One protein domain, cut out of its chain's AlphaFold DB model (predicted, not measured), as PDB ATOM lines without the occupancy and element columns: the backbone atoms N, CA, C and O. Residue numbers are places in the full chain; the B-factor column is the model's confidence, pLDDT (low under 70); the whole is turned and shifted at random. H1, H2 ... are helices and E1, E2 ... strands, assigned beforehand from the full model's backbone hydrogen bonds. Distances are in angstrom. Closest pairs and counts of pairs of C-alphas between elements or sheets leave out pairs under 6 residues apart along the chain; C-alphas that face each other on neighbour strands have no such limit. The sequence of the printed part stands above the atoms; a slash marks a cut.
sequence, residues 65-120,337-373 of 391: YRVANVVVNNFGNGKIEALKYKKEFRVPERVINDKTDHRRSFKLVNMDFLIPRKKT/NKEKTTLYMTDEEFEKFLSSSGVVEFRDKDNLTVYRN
ATOM      1  N   TYR A  65      25.151 -36.864  29.749       85.38
ATOM      2  CA  TYR A  65      24.014 -37.757  29.622       85.38
ATOM      3  C   TYR A  65      23.706 -38.315  30.995       85.38
ATOM      4  O   TYR A  65      24.621 -38.724  31.706       85.38
ATOM      5  N   ARG A  66      22.421 -38.414  31.304       92.44
ATOM      6  CA  ARG A  66      21.944 -39.210  32.428       92.44
ATOM      7  C   ARG A  66      21.419 -40.548  31.939       92.44
ATOM      8  O   ARG A  66      21.010 -40.690  30.781       92.44
ATOM      9  N   VAL A  67      21.440 -41.526  32.827       95.38
ATOM     10  CA  VAL A  67      20.842 -42.836  32.586       95.38
ATOM     11  C   VAL A  67      19.341 -42.753  32.874       95.38
ATOM     12  O   VAL A  67      18.897 -41.974  33.716       95.38
ATOM     13  N   ALA A  68      18.548 -43.507  32.123       97.12
ATOM     14  CA  ALA A  68      17.120 -43.676  32.328       97.12
ATOM     15  C   ALA A  68      16.721 -45.103  31.946       97.12
ATOM     16  O   ALA A  68      17.355 -45.734  31.103       97.12
ATOM     17  N   ASN A  69      15.653 -45.606  32.549       97.62
ATOM     18  CA  ASN A  69      15.055 -46.899  32.216       97.62
ATOM     19  C   ASN A  69      13.524 -46.819  32.111       97.62
ATOM     20  O   ASN A  69      12.899 -47.785  31.686       97.62
ATOM     21  N   VAL A  70      12.914 -45.671  32.422       97.81
ATOM     22  CA  VAL A  70      11.467 -45.460  32.337       97.81
ATOM     23  C   VAL A  70      11.150 -44.225  31.496       97.81
ATOM     24  O   VAL A  70      11.797 -43.181  31.604       97.81
ATOM     25  N   VAL A  71      10.122 -44.330  30.652       97.56
ATOM     26  CA  VAL A  71       9.457 -43.181  30.023       97.56
ATOM     27  C   VAL A  71       8.040 -43.094  30.564       97.56
ATOM     28  O   VAL A  71       7.275 -44.036  30.392       97.56
ATOM     29  N   VAL A  72       7.670 -41.962  31.157       97.56
ATOM     30  CA  VAL A  72       6.310 -41.685  31.629       97.56
ATOM     31  C   VAL A  72       5.655 -40.676  30.692       97.56
ATOM     32  O   VAL A  72       6.186 -39.594  30.452       97.56
ATOM     33  N   ASN A  73       4.503 -41.047  30.149       97.44
ATOM     34  CA  ASN A  73       3.617 -40.208  29.359       97.44
ATOM     35  C   ASN A  73       2.396 -39.858  30.222       97.44
ATOM     36  O   ASN A  73       1.569 -40.728  30.499       97.44
ATOM     37  N   ASN A  74       2.264 -38.592  30.617       96.56
ATOM     38  CA  ASN A  74       1.070 -38.069  31.281       96.56
ATOM     39  C   ASN A  74       0.236 -37.284  30.262       96.56
ATOM     40  O   ASN A  74       0.719 -36.323  29.669       96.56
ATOM     41  N   PHE A  75      -1.011 -37.691  30.033       94.94
ATOM     42  CA  PHE A  75      -1.868 -37.077  29.017       94.94
ATOM     43  C   PHE A  75      -2.695 -35.887  29.539       94.94
ATOM     44  O   PHE A  75      -3.432 -35.280  28.765       94.94
ATOM     45  N   GLY A  76      -2.577 -35.532  30.825       92.50
ATOM     46  CA  GLY A  76      -3.234 -34.363  31.429       92.50
ATOM     47  C   GLY A  76      -4.730 -34.534  31.720       92.50
ATOM     48  O   GLY A  76      -5.382 -33.595  32.163       92.50
ATOM     49  N   ASN A  77      -5.280 -35.726  31.485       90.56
ATOM     50  CA  ASN A  77      -6.689 -36.080  31.691       90.56
ATOM     51  C   ASN A  77      -6.847 -37.310  32.605       90.56
ATOM     52  O   ASN A  77      -7.777 -38.095  32.438       90.56
ATOM     53  N   GLY A  78      -5.893 -37.517  33.518       91.81
ATOM     54  CA  GLY A  78      -5.822 -38.689  34.399       91.81
ATOM     55  C   GLY A  78      -5.207 -39.933  33.749       91.81
ATOM     56  O   GLY A  78      -4.799 -40.848  34.460       91.81
ATOM     57  N   LYS A  79      -5.066 -39.965  32.417       93.56
ATOM     58  CA  LYS A  79      -4.412 -41.075  31.719       93.56
ATOM     59  C   LYS A  79      -2.897 -40.991  31.867       93.56
ATOM     60  O   LYS A  79      -2.288 -39.957  31.573       93.56
ATOM     61  N   ILE A  80      -2.298 -42.112  32.248       96.06
ATOM     62  CA  ILE A  80      -0.855 -42.283  32.402       96.06
ATOM     63  C   ILE A  80      -0.433 -43.559  31.670       96.06
ATOM     64  O   ILE A  80      -1.086 -44.597  31.775       96.06
ATOM     65  N   GLU A  81       0.660 -43.472  30.915       96.31
ATOM     66  CA  GLU A  81       1.353 -44.616  30.318       96.31
ATOM     67  C   GLU A  81       2.824 -44.586  30.742       96.31
ATOM     68  O   GLU A  81       3.511 -43.587  30.537       96.31
ATOM     69  N   ALA A  82       3.320 -45.686  31.300       97.44
ATOM     70  CA  ALA A  82       4.724 -45.869  31.631       97.44
ATOM     71  C   ALA A  82       5.337 -46.984  30.774       97.44
ATOM     72  O   ALA A  82       4.772 -48.062  30.611       97.44
ATOM     73  N   LEU A  83       6.512 -46.715  30.214       97.38
ATOM     74  CA  LEU A  83       7.307 -47.658  29.435       97.38
ATOM     75  C   LEU A  83       8.563 -47.986  30.246       97.38
ATOM     76  O   LEU A  83       9.488 -47.171  30.275       97.38
ATOM     77  N   LYS A  84       8.600 -49.149  30.904       97.62
ATOM     78  CA  LYS A  84       9.783 -49.645  31.629       97.62
ATOM     79  C   LYS A  84      10.630 -50.467  30.667       97.62
ATOM     80  O   LYS A  84      10.206 -51.509  30.180       97.62
ATOM     81  N   TYR A  85      11.816 -49.975  30.346       97.81
ATOM     82  CA  TYR A  85      12.753 -50.645  29.457       97.81
ATOM     83  C   TYR A  85      13.541 -51.710  30.214       97.81
ATOM     84  O   TYR A  85      14.015 -51.468  31.321       97.81
ATOM     85  N   LYS A  86      13.750 -52.862  29.567       95.62
ATOM     86  CA  LYS A  86      14.551 -53.971  30.115       95.62
ATOM     87  C   LYS A  86      16.051 -53.648  30.158       95.62
ATOM     88  O   LYS A  86      16.815 -54.314  30.843       95.62
ATOM     89  N   LYS A  87      16.481 -52.637  29.397       96.38
ATOM     90  CA  LYS A  87      17.848 -52.106  29.395       96.38
ATOM     91  C   LYS A  87      17.823 -50.602  29.608       96.38
ATOM     92  O   LYS A  87      16.995 -49.897  29.031       96.38
ATOM     93  N   GLU A  88      18.782 -50.128  30.384       97.19
ATOM     94  CA  GLU A  88      19.036 -48.711  30.581       97.19
ATOM     95  C   GLU A  88      19.431 -48.019  29.267       97.19
ATOM     96  O   GLU A  88      20.068 -48.600  28.383       97.19
ATOM     97  N   PHE A  89      19.063 -46.748  29.135       95.56
ATOM     98  CA  PHE A  89      19.387 -45.908  27.989       95.56
ATOM     99  C   PHE A  89      19.867 -44.524  28.430       95.56
ATOM    100  O   PHE A  89      19.586 -44.051  29.528       95.56
ATOM    101  N   ARG A  90      20.619 -43.856  27.551       93.31
ATOM    102  CA  ARG A  90      21.196 -42.532  27.816       93.31
ATOM    103  C   ARG A  90      20.291 -41.423  27.296       93.31
ATOM    104  O   ARG A  90      19.887 -41.442  26.133       93.31
ATOM    105  N   VAL A  91      20.045 -40.423  28.134       90.25
ATOM    106  CA  VAL A  91      19.268 -39.222  27.815       90.25
ATOM    107  C   VAL A  91      20.181 -38.003  27.934       90.25
ATOM    108  O   VAL A  91      20.853 -37.866  28.953       90.25
ATOM    109  N   PRO A  92      20.243 -37.116  26.923       85.94
ATOM    110  CA  PRO A  92      20.991 -35.867  27.037       85.94
ATOM    111  C   PRO A  92      20.467 -35.028  28.209       85.94
ATOM    112  O   PRO A  92      19.266 -34.784  28.295       85.94
ATOM    113  N   GLU A  93      21.362 -34.590  29.087       81.69
ATOM    114  CA  GLU A  93      21.025 -33.793  30.271       81.69
ATOM    115  C   GLU A  93      21.444 -32.332  30.088       81.69
ATOM    116  O   GLU A  93      20.610 -31.432  30.183       81.69
ATOM    117  N   ARG A  94      22.711 -32.087  29.737       72.69
ATOM    118  CA  ARG A  94      23.228 -30.747  29.439       72.69
ATOM    119  C   ARG A  94      23.995 -30.754  28.127       72.69
ATOM    120  O   ARG A  94      24.854 -31.604  27.908       72.69
ATOM    121  N   VAL A  95      23.727 -29.772  27.269       66.69
ATOM    122  CA  VAL A  95      24.524 -29.497  26.063       66.69
ATOM    123  C   VAL A  95      25.215 -28.156  26.267       66.69
ATOM    124  O   VAL A  95      24.585 -27.109  26.183       66.69
ATOM    125  N   ILE A  96      26.510 -28.194  26.575       61.69
ATOM    126  CA  ILE A  96      27.292 -26.994  26.917       61.69
ATOM    127  C   ILE A  96      27.664 -26.209  25.652       61.69
ATOM    128  O   ILE A  96      27.888 -25.003  25.693       61.69
ATOM    129  N   ASN A  97      27.706 -26.883  24.501       62.31
ATOM    130  CA  ASN A  97      27.977 -26.238  23.227       62.31
ATOM    131  C   ASN A  97      27.254 -26.928  22.077       62.31
ATOM    132  O   ASN A  97      27.664 -27.996  21.615       62.31
ATOM    133  N   ASP A  98      26.200 -26.284  21.587       59.38
ATOM    134  CA  ASP A  98      25.514 -26.707  20.377       59.38
ATOM    135  C   ASP A  98      26.057 -25.957  19.149       59.38
ATOM    136  O   ASP A  98      25.383 -25.133  18.539       59.38
ATOM    137  N   LYS A  99      27.305 -26.257  18.751       57.59
ATOM    138  CA  LYS A  99      27.840 -25.907  17.414       57.59
ATOM    139  C   LYS A  99      27.216 -26.775  16.304       57.59
ATOM    140  O   LYS A  99      27.767 -26.864  15.205       57.59
ATOM    141  N   THR A 100      26.104 -27.472  16.566       62.28
ATOM    142  CA  THR A 100      25.478 -28.328  15.559       62.28
ATOM    143  C   THR A 100      24.898 -27.452  14.459       62.28
ATOM    144  O   THR A 100      24.022 -26.626  14.680       62.28
ATOM    145  N   ASP A 101      25.360 -27.657  13.228       67.56
ATOM    146  CA  ASP A 101      24.744 -27.019  12.072       67.56
ATOM    147  C   ASP A 101      23.311 -27.553  11.881       67.56
ATOM    148  O   ASP A 101      23.101 -28.594  11.245       67.56
ATOM    149  N   HIS A 102      22.322 -26.823  12.400       74.62
ATOM    150  CA  HIS A 102      20.896 -27.144  12.287       74.62
ATOM    151  C   HIS A 102      20.337 -26.956  10.870       74.62
ATOM    152  O   HIS A 102      19.177 -27.296  10.611       74.62
ATOM    153  N   ARG A 103      21.130 -26.439   9.917       80.44
ATOM    154  CA  ARG A 103      20.689 -26.356   8.524       80.44
ATOM    155  C   ARG A 103      20.430 -27.759   8.002       80.44
ATOM    156  O   ARG A 103      21.171 -28.711   8.259       80.44
ATOM    157  N   ARG A 104      19.372 -27.876   7.212       84.12
ATOM    158  CA  ARG A 104      18.997 -29.129   6.563       84.12
ATOM    159  C   ARG A 104      20.113 -29.618   5.641       84.12
ATOM    160  O   ARG A 104      20.721 -28.827   4.923       84.12
ATOM    161  N   SER A 105      20.334 -30.929   5.630       87.31
ATOM    162  CA  SER A 105      21.328 -31.570   4.761       87.31
ATOM    163  C   SER A 105      20.940 -31.552   3.281       87.31
ATOM    164  O   SER A 105      21.826 -31.638   2.440       87.31
ATOM    165  N   PHE A 106      19.647 -31.412   2.970       89.31
ATOM    166  CA  PHE A 106      19.104 -31.381   1.611       89.31
ATOM    167  C   PHE A 106      18.246 -30.128   1.385       89.31
ATOM    168  O   PHE A 106      17.642 -29.593   2.322       89.31
ATOM    169  N   LYS A 107      18.166 -29.666   0.138       89.44
ATOM    170  CA  LYS A 107      17.250 -28.613  -0.318       89.44
ATOM    171  C   LYS A 107      16.303 -29.208  -1.355       89.44
ATOM    172  O   LYS A 107      16.770 -29.877  -2.265       89.44
ATOM    173  N   LEU A 108      15.008 -28.946  -1.208       85.88
ATOM    174  CA  LEU A 108      14.020 -29.247  -2.243       85.88
ATOM    175  C   LEU A 108      14.016 -28.102  -3.264       85.88
ATOM    176  O   LEU A 108      13.945 -26.937  -2.867       85.88
ATOM    177  N   VAL A 109      14.128 -28.430  -4.546       85.56
ATOM    178  CA  VAL A 109      14.151 -27.505  -5.685       85.56
ATOM    179  C   VAL A 109      13.017 -27.889  -6.627       85.56
ATOM    180  O   VAL A 109      12.829 -29.070  -6.908       85.56
ATOM    181  N   ASN A 110      12.243 -26.893  -7.064       79.19
ATOM    182  CA  ASN A 110      11.085 -27.051  -7.954       79.19
ATOM    183  C   ASN A 110      10.056 -28.089  -7.478       79.19
ATOM    184  O   ASN A 110       9.360 -28.673  -8.283       79.19
ATOM    185  N   MET A 111       9.972 -28.328  -6.164       73.12
ATOM    186  CA  MET A 111       9.119 -29.349  -5.530       73.12
ATOM    187  C   MET A 111       9.433 -30.816  -5.875       73.12
ATOM    188  O   MET A 111       8.916 -31.688  -5.179       73.12
ATOM    189  N   ASP A 112      10.352 -31.073  -6.808       74.38
ATOM    190  CA  ASP A 112      10.597 -32.415  -7.354       74.38
ATOM    191  C   ASP A 112      12.003 -32.954  -7.048       74.38
ATOM    192  O   ASP A 112      12.192 -34.162  -6.905       74.38
ATOM    193  N   PHE A 113      13.001 -32.077  -6.872       83.81
ATOM    194  CA  PHE A 113      14.404 -32.494  -6.774       83.81
ATOM    195  C   PHE A 113      15.021 -32.181  -5.411       83.81
ATOM    196  O   PHE A 113      14.978 -31.047  -4.932       83.81
ATOM    197  N   LEU A 114      15.656 -33.179  -4.788       89.75
ATOM    198  CA  LEU A 114      16.440 -32.996  -3.566       89.75
ATOM    199  C   LEU A 114      17.926 -32.894  -3.890       89.75
ATOM    200  O   LEU A 114      18.553 -33.879  -4.264       89.75
ATOM    201  N   ILE A 115      18.506 -31.718  -3.655       90.31
ATOM    202  CA  ILE A 115      19.944 -31.494  -3.820       90.31
ATOM    203  C   ILE A 115      20.660 -31.505  -2.458       90.31
ATOM    204  O   ILE A 115      20.159 -30.911  -1.489       90.31
ATOM    205  N   PRO A 116      21.822 -32.172  -2.330       90.94
ATOM    206  CA  PRO A 116      22.611 -32.149  -1.104       90.94
ATOM    207  C   PRO A 116      23.199 -30.750  -0.866       90.94
ATOM    208  O   PRO A 116      23.758 -30.126  -1.761       90.94
ATOM    209  N   ARG A 117      23.091 -30.245   0.368       89.38
ATOM    210  CA  ARG A 117      23.711 -28.978   0.813       89.38
ATOM    211  C   ARG A 117      25.015 -29.181   1.573       89.38
ATOM    212  O   ARG A 117      25.805 -28.253   1.702       89.38
ATOM    213  N   LYS A 118      25.192 -30.361   2.166       87.62
ATOM    214  CA  LYS A 118      26.337 -30.703   3.015       87.62
ATOM    215  C   LYS A 118      27.131 -31.810   2.343       87.62
ATOM    216  O   LYS A 118      26.531 -32.763   1.860       87.62
ATOM    217  N   LYS A 119      28.465 -31.751   2.419       84.56
ATOM    218  CA  LYS A 119      29.350 -32.828   1.929       84.56
ATOM    219  C   LYS A 119      29.011 -34.191   2.548       84.56
ATOM    220  O   LYS A 119      29.144 -35.223   1.914       84.56
ATOM    221  N   THR A 120      28.512 -34.192   3.785       86.81
ATOM    222  CA  THR A 120      28.134 -35.405   4.522       86.81
ATOM    223  C   THR A 120      26.719 -35.914   4.217       86.81
ATOM    224  O   THR A 120      26.258 -36.813   4.927       86.81
ATOM    225  N   ASN A 337      -1.428 -31.937  24.666       94.88
ATOM    226  CA  ASN A 337      -0.498 -32.996  24.307       94.88
ATOM    227  C   ASN A 337       0.062 -33.610  25.581       94.88
ATOM    228  O   ASN A 337       0.067 -32.964  26.627       94.88
ATOM    229  N   LYS A 338       0.561 -34.837  25.466       95.06
ATOM    230  CA  LYS A 338       1.191 -35.513  26.589       95.06
ATOM    231  C   LYS A 338       2.451 -34.785  27.048       95.06
ATOM    232  O   LYS A 338       3.257 -34.340  26.227       95.06
ATOM    233  N   GLU A 339       2.638 -34.747  28.356       96.50
ATOM    234  CA  GLU A 339       3.924 -34.490  28.975       96.50
ATOM    235  C   GLU A 339       4.720 -35.796  28.990       96.50
ATOM    236  O   GLU A 339       4.210 -36.849  29.383       96.50
ATOM    237  N   LYS A 340       5.955 -35.742  28.492       95.62
ATOM    238  CA  LYS A 340       6.825 -36.909  28.359       95.62
ATOM    239  C   LYS A 340       8.057 -36.727  29.224       95.62
ATOM    240  O   LYS A 340       8.924 -35.916  28.897       95.62
ATOM    241  N   THR A 341       8.170 -37.560  30.246       95.69
ATOM    242  CA  THR A 341       9.277 -37.538  31.201       95.69
ATOM    243  C   THR A 341      10.090 -38.817  31.066       95.69
ATOM    244  O   THR A 341       9.559 -39.901  30.846       95.69
ATOM    245  N   THR A 342      11.409 -38.694  31.149       96.38
ATOM    246  CA  THR A 342      12.341 -39.831  31.150       96.38
ATOM    247  C   THR A 342      12.968 -39.918  32.526       96.38
ATOM    248  O   THR A 342      13.478 -38.915  33.017       96.38
ATOM    249  N   LEU A 343      12.935 -41.080  33.163       96.06
ATOM    250  CA  LEU A 343      13.350 -41.261  34.553       96.06
ATOM    251  C   LEU A 343      14.242 -42.494  34.671       96.06
ATOM    252  O   LEU A 343      14.143 -43.435  33.877       96.06
ATOM    253  N   TYR A 344      15.133 -42.456  35.651       97.19
ATOM    254  CA  TYR A 344      15.733 -43.660  36.197       97.19
ATOM    255  C   TYR A 344      14.921 -44.046  37.427       97.19
ATOM    256  O   TYR A 344      14.637 -43.173  38.242       97.19
ATOM    257  N   MET A 345      14.512 -45.305  37.512       97.31
ATOM    258  CA  MET A 345      13.822 -45.866  38.669       97.31
ATOM    259  C   MET A 345      14.420 -47.233  38.976       97.31
ATOM    260  O   MET A 345      14.454 -48.093  38.084       97.31
ATOM    261  N   THR A 346      14.848 -47.448  40.217       96.94
ATOM    262  CA  THR A 346      15.090 -48.804  40.727       96.94
ATOM    263  C   THR A 346      13.791 -49.612  40.680       96.94
ATOM    264  O   THR A 346      12.709 -49.068  40.434       96.94
ATOM    265  N   ASP A 347      13.871 -50.924  40.868       94.69
ATOM    266  CA  ASP A 347      12.662 -51.748  40.840       94.69
ATOM    267  C   ASP A 347      11.736 -51.420  42.023       94.69
ATOM    268  O   ASP A 347      10.538 -51.257  41.820       94.69
ATOM    269  N   GLU A 348      12.285 -51.139  43.211       96.50
ATOM    270  CA  GLU A 348      11.517 -50.653  44.370       96.50
ATOM    271  C   GLU A 348      10.817 -49.307  44.105       96.50
ATOM    272  O   GLU A 348       9.635 -49.130  44.411       96.50
ATOM    273  N   GLU A 349      11.525 -48.343  43.503       97.31
ATOM    274  CA  GLU A 349      10.944 -47.047  43.133       97.31
ATOM    275  C   GLU A 349       9.842 -47.205  42.082       97.31
ATOM    276  O   GLU A 349       8.831 -46.496  42.124       97.31
ATOM    277  N   PHE A 350      10.025 -48.137  41.143       96.81
ATOM    278  CA  PHE A 350       9.043 -48.417  40.109       96.81
ATOM    279  C   PHE A 350       7.785 -49.072  40.690       96.81
ATOM    280  O   PHE A 350       6.688 -48.625  40.366       96.81
ATOM    281  N   GLU A 351       7.906 -50.027  41.613       95.19
ATOM    282  CA  GLU A 351       6.755 -50.625  42.311       95.19
ATOM    283  C   GLU A 351       5.950 -49.582  43.106       95.19
ATOM    284  O   GLU A 351       4.712 -49.539  43.062       95.19
ATOM    285  N   LYS A 352       6.646 -48.649  43.767       96.12
ATOM    286  CA  LYS A 352       6.005 -47.504  44.429       96.12
ATOM    287  C   LYS A 352       5.293 -46.588  43.428       96.12
ATOM    288  O   LYS A 352       4.204 -46.073  43.709       96.12
ATOM    289  N   PHE A 353       5.881 -46.376  42.251       95.94
ATOM    290  CA  PHE A 353       5.243 -45.633  41.167       95.94
ATOM    291  C   PHE A 353       3.982 -46.345  40.649       95.94
ATOM    292  O   PHE A 353       2.953 -45.686  40.490       95.94
ATOM    293  N   LEU A 354       4.012 -47.665  40.437       94.44
ATOM    294  CA  LEU A 354       2.839 -48.444  40.014       94.44
ATOM    295  C   LEU A 354       1.689 -48.289  41.020       94.44
ATOM    296  O   LEU A 354       0.584 -47.890  40.645       94.44
ATOM    297  N   SER A 355       1.989 -48.480  42.307       92.38
ATOM    298  CA  SER A 355       1.014 -48.381  43.400       92.38
ATOM    299  C   SER A 355       0.378 -46.990  43.521       92.38
ATOM    300  O   SER A 355      -0.808 -46.873  43.815       92.38
ATOM    301  N   SER A 356       1.149 -45.922  43.287       93.62
ATOM    302  CA  SER A 356       0.670 -44.536  43.433       93.62
ATOM    303  C   SER A 356      -0.017 -43.969  42.189       93.62
ATOM    304  O   SER A 356      -0.869 -43.091  42.308       93.62
ATOM    305  N   SER A 357       0.339 -44.444  40.994       92.12
ATOM    306  CA  SER A 357      -0.217 -43.949  39.727       92.12
ATOM    307  C   SER A 357      -1.440 -44.732  39.240       92.12
ATOM    308  O   SER A 357      -2.150 -44.267  38.344       92.12
ATOM    309  N   GLY A 358      -1.686 -45.919  39.807       90.19
ATOM    310  CA  GLY A 358      -2.781 -46.805  39.408       90.19
ATOM    311  C   GLY A 358      -2.606 -47.404  38.009       90.19
ATOM    312  O   GLY A 358      -3.576 -47.877  37.417       90.19
ATOM    313  N   VAL A 359      -1.396 -47.349  37.442       93.19
ATOM    314  CA  VAL A 359      -1.097 -48.022  36.174       93.19
ATOM    315  C   VAL A 359      -0.867 -49.507  36.420       93.19
ATOM    316  O   VAL A 359      -0.238 -49.901  37.397       93.19
ATOM    317  N   VAL A 360      -1.341 -50.332  35.496       93.88
ATOM    318  CA  VAL A 360      -1.158 -51.784  35.527       93.88
ATOM    319  C   VAL A 360      -0.448 -52.245  34.268       93.88
ATOM    320  O   VAL A 360      -0.425 -51.531  33.258       93.88
ATOM    321  N   GLU A 361       0.143 -53.436  34.317       94.88
ATOM    322  CA  GLU A 361       0.764 -54.027  33.139       94.88
ATOM    323  C   GLU A 361      -0.278 -54.205  32.031       94.88
ATOM    324  O   GLU A 361      -1.335 -54.805  32.213       94.88
ATOM    325  N   PHE A 362       0.037 -53.679  30.854       91.75
ATOM    326  CA  PHE A 362      -0.813 -53.787  29.678       91.75
ATOM    327  C   PHE A 362      -0.221 -54.713  28.619       91.75
ATOM    328  O   PHE A 362      -0.943 -55.483  27.972       91.75
ATOM    329  N   ARG A 363       1.093 -54.615  28.392       92.12
ATOM    330  CA  ARG A 363       1.780 -55.410  27.374       92.12
ATOM    331  C   ARG A 363       3.270 -55.524  27.655       92.12
ATOM    332  O   ARG A 363       3.969 -54.514  27.581       92.12
ATOM    333  N   ASP A 364       3.760 -56.747  27.810       93.81
ATOM    334  CA  ASP A 364       5.193 -57.023  27.738       93.81
ATOM    335  C   ASP A 364       5.679 -57.154  26.285       93.81
ATOM    336  O   ASP A 364       4.974 -57.668  25.411       93.81
ATOM    337  N   LYS A 365       6.873 -56.629  26.008       93.94
ATOM    338  CA  LYS A 365       7.575 -56.736  24.720       93.94
ATOM    339  C   LYS A 365       9.032 -57.113  24.966       93.94
ATOM    340  O   LYS A 365       9.566 -56.913  26.053       93.94
ATOM    341  N   ASP A 366       9.729 -57.547  23.923       93.12
ATOM    342  CA  ASP A 366      11.128 -57.996  24.020       93.12
ATOM    343  C   ASP A 366      12.083 -56.961  24.634       93.12
ATOM    344  O   ASP A 366      13.061 -57.327  25.276       93.12
ATOM    345  N   ASN A 367      11.818 -55.663  24.451       94.94
ATOM    346  CA  ASN A 367      12.704 -54.583  24.889       94.94
ATOM    347  C   ASN A 367      12.165 -53.729  26.047       94.94
ATOM    348  O   ASN A 367      12.943 -52.997  26.666       94.94
ATOM    349  N   LEU A 368      10.860 -53.769  26.313       96.56
ATOM    350  CA  LEU A 368      10.204 -52.966  27.343       96.56
ATOM    351  C   LEU A 368       8.844 -53.550  27.711       96.56
ATOM    352  O   LEU A 368       8.198 -54.190  26.883       96.56
ATOM    353  N   THR A 369       8.369 -53.203  28.895       96.88
ATOM    354  CA  THR A 369       7.020 -53.497  29.374       96.88
ATOM    355  C   THR A 369       6.210 -52.198  29.413       96.88
ATOM    356  O   THR A 369       6.701 -51.143  29.828       96.88
ATOM    357  N   VAL A 370       4.982 -52.246  28.893       95.75
ATOM    358  CA  VAL A 370       4.045 -51.116  28.833       95.75
ATOM    359  C   VAL A 370       3.044 -51.244  29.971       95.75
ATOM    360  O   VAL A 370       2.325 -52.240  30.040       95.75
ATOM    361  N   TYR A 371       2.941 -50.198  30.783       95.69
ATOM    362  CA  TYR A 371       1.964 -50.048  31.852       95.69
ATOM    363  C   TYR A 371       1.051 -48.862  31.547       95.69
ATOM    364  O   TYR A 371       1.517 -47.836  31.049       95.69
ATOM    365  N   ARG A 372      -0.245 -48.975  31.831       94.38
ATOM    366  CA  ARG A 372      -1.202 -47.865  31.693       94.38
ATOM    367  C   ARG A 372      -2.367 -48.016  32.659       94.38
ATOM    368  O   ARG A 372      -2.589 -49.102  33.173       94.38
ATOM    369  N   ASN A 373      -3.108 -46.938  32.893       92.12
ATOM    370  CA  ASN A 373      -4.333 -46.932  33.712       92.12
ATOM    371  C   ASN A 373      -5.614 -46.724  32.878       92.12
ATOM    372  O   ASN A 373      -6.677 -46.432  33.411       92.12
TER     373      ASN A 373
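AT A GLANCE: This is residues 65 to 120 and 337 to 373 of the 391 residues of an uncharacterized protein of Corallococcus sp. CAG:1435 (UniProt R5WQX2). One antiparallel sheet of five strands, with the single helix H1 packed over one face, makes the main body; from it a thin arm, residues 96 to 105, leads away to a small hairpin, E3 and E4, far from the sheet. The two long strands E1 and E2 lie side by side within the sheet and fold over sharply together. The printed part has 93 residues, with the named elements E1, E2, E3, E4, E5, H1, E6 and E7 along the chain, and the class is mostly strand. The large sheet has the order E5, E1, E2, E7, E6. The whole is extended, with a radius of gyration of the C-alphas of 19.3 A and spans of 55 by 31 by 28 A.

HOW THE PARTS SIT: Begin with E1, residues 65 to 74, and E2, residues 80 to 95, a hairpin of inner strands; N 68 and O 89 are 2.8 A apart and N 73 and O 81 are 2.8 A apart, within hydrogen-bond range. E1 bends by 79 degrees at residue 69 and E2 by 108 degrees at residue 86. Beside E1 you find the edge strand E5, residues 339 to 343, antiparallel to it, with N 341 and O 72 at 2.8 A. Beside E2 look for E7, residues 368 to 372, antiparallel, with N 371 and O 82 at 2.8 A. E7 forms a hairpin with the edge strand E6, residues 360 to 364, where N 362 and O 370 are 2.8 A apart. The sheet is only just strongly twisted, with C-alphas up to 4.4 A off its best plane. H1, residues 347 to 357, is on this sheet at a height over the sheet of 9.8 A. It lies over E7 and only just over E2, where 3 of its C-alphas fall, and runs along the strands, at 3 degrees to E7 on the local plane. The closest C-alphas of H1 and E2, those of Ser 357 and Ile 80, are 7.5 A apart. In H1 every O i to N i+4 pair is within hydrogen-bond range. The hairpin of E3, residues 106 to 109, and E4, residues 113 to 116, has N 107 and O 115 at 2.9 A; E3 and E2 are apart, and so are E4 and E2.

IN THESE COORDINATES: Find C-alpha 65 at (24.014, -37.757, 29.622), where E1 begins; it measures 23.0 A from first to last C-alpha. E2, 29.1 A, ends at C-alpha 95, (24.524, -29.497, 26.063). H1 measures 15.1 A, and E7, 13.2 A, ends at C-alpha 372, (-1.202, -47.865, 31.693).

THE WHOLE: The C-alphas of Asn 110 and Glu 348, the two farthest apart, are 57.4 A from each other. Residues 121 to 336 are not printed, and C-alphas 120 and 337 stand 34.9 A apart across this cut. Of the links printed whole, E2 to E3 is short but not tight, and the others are tight. Mean pLDDT of the printed part is 89.9; residues 95 to 101 are under 70.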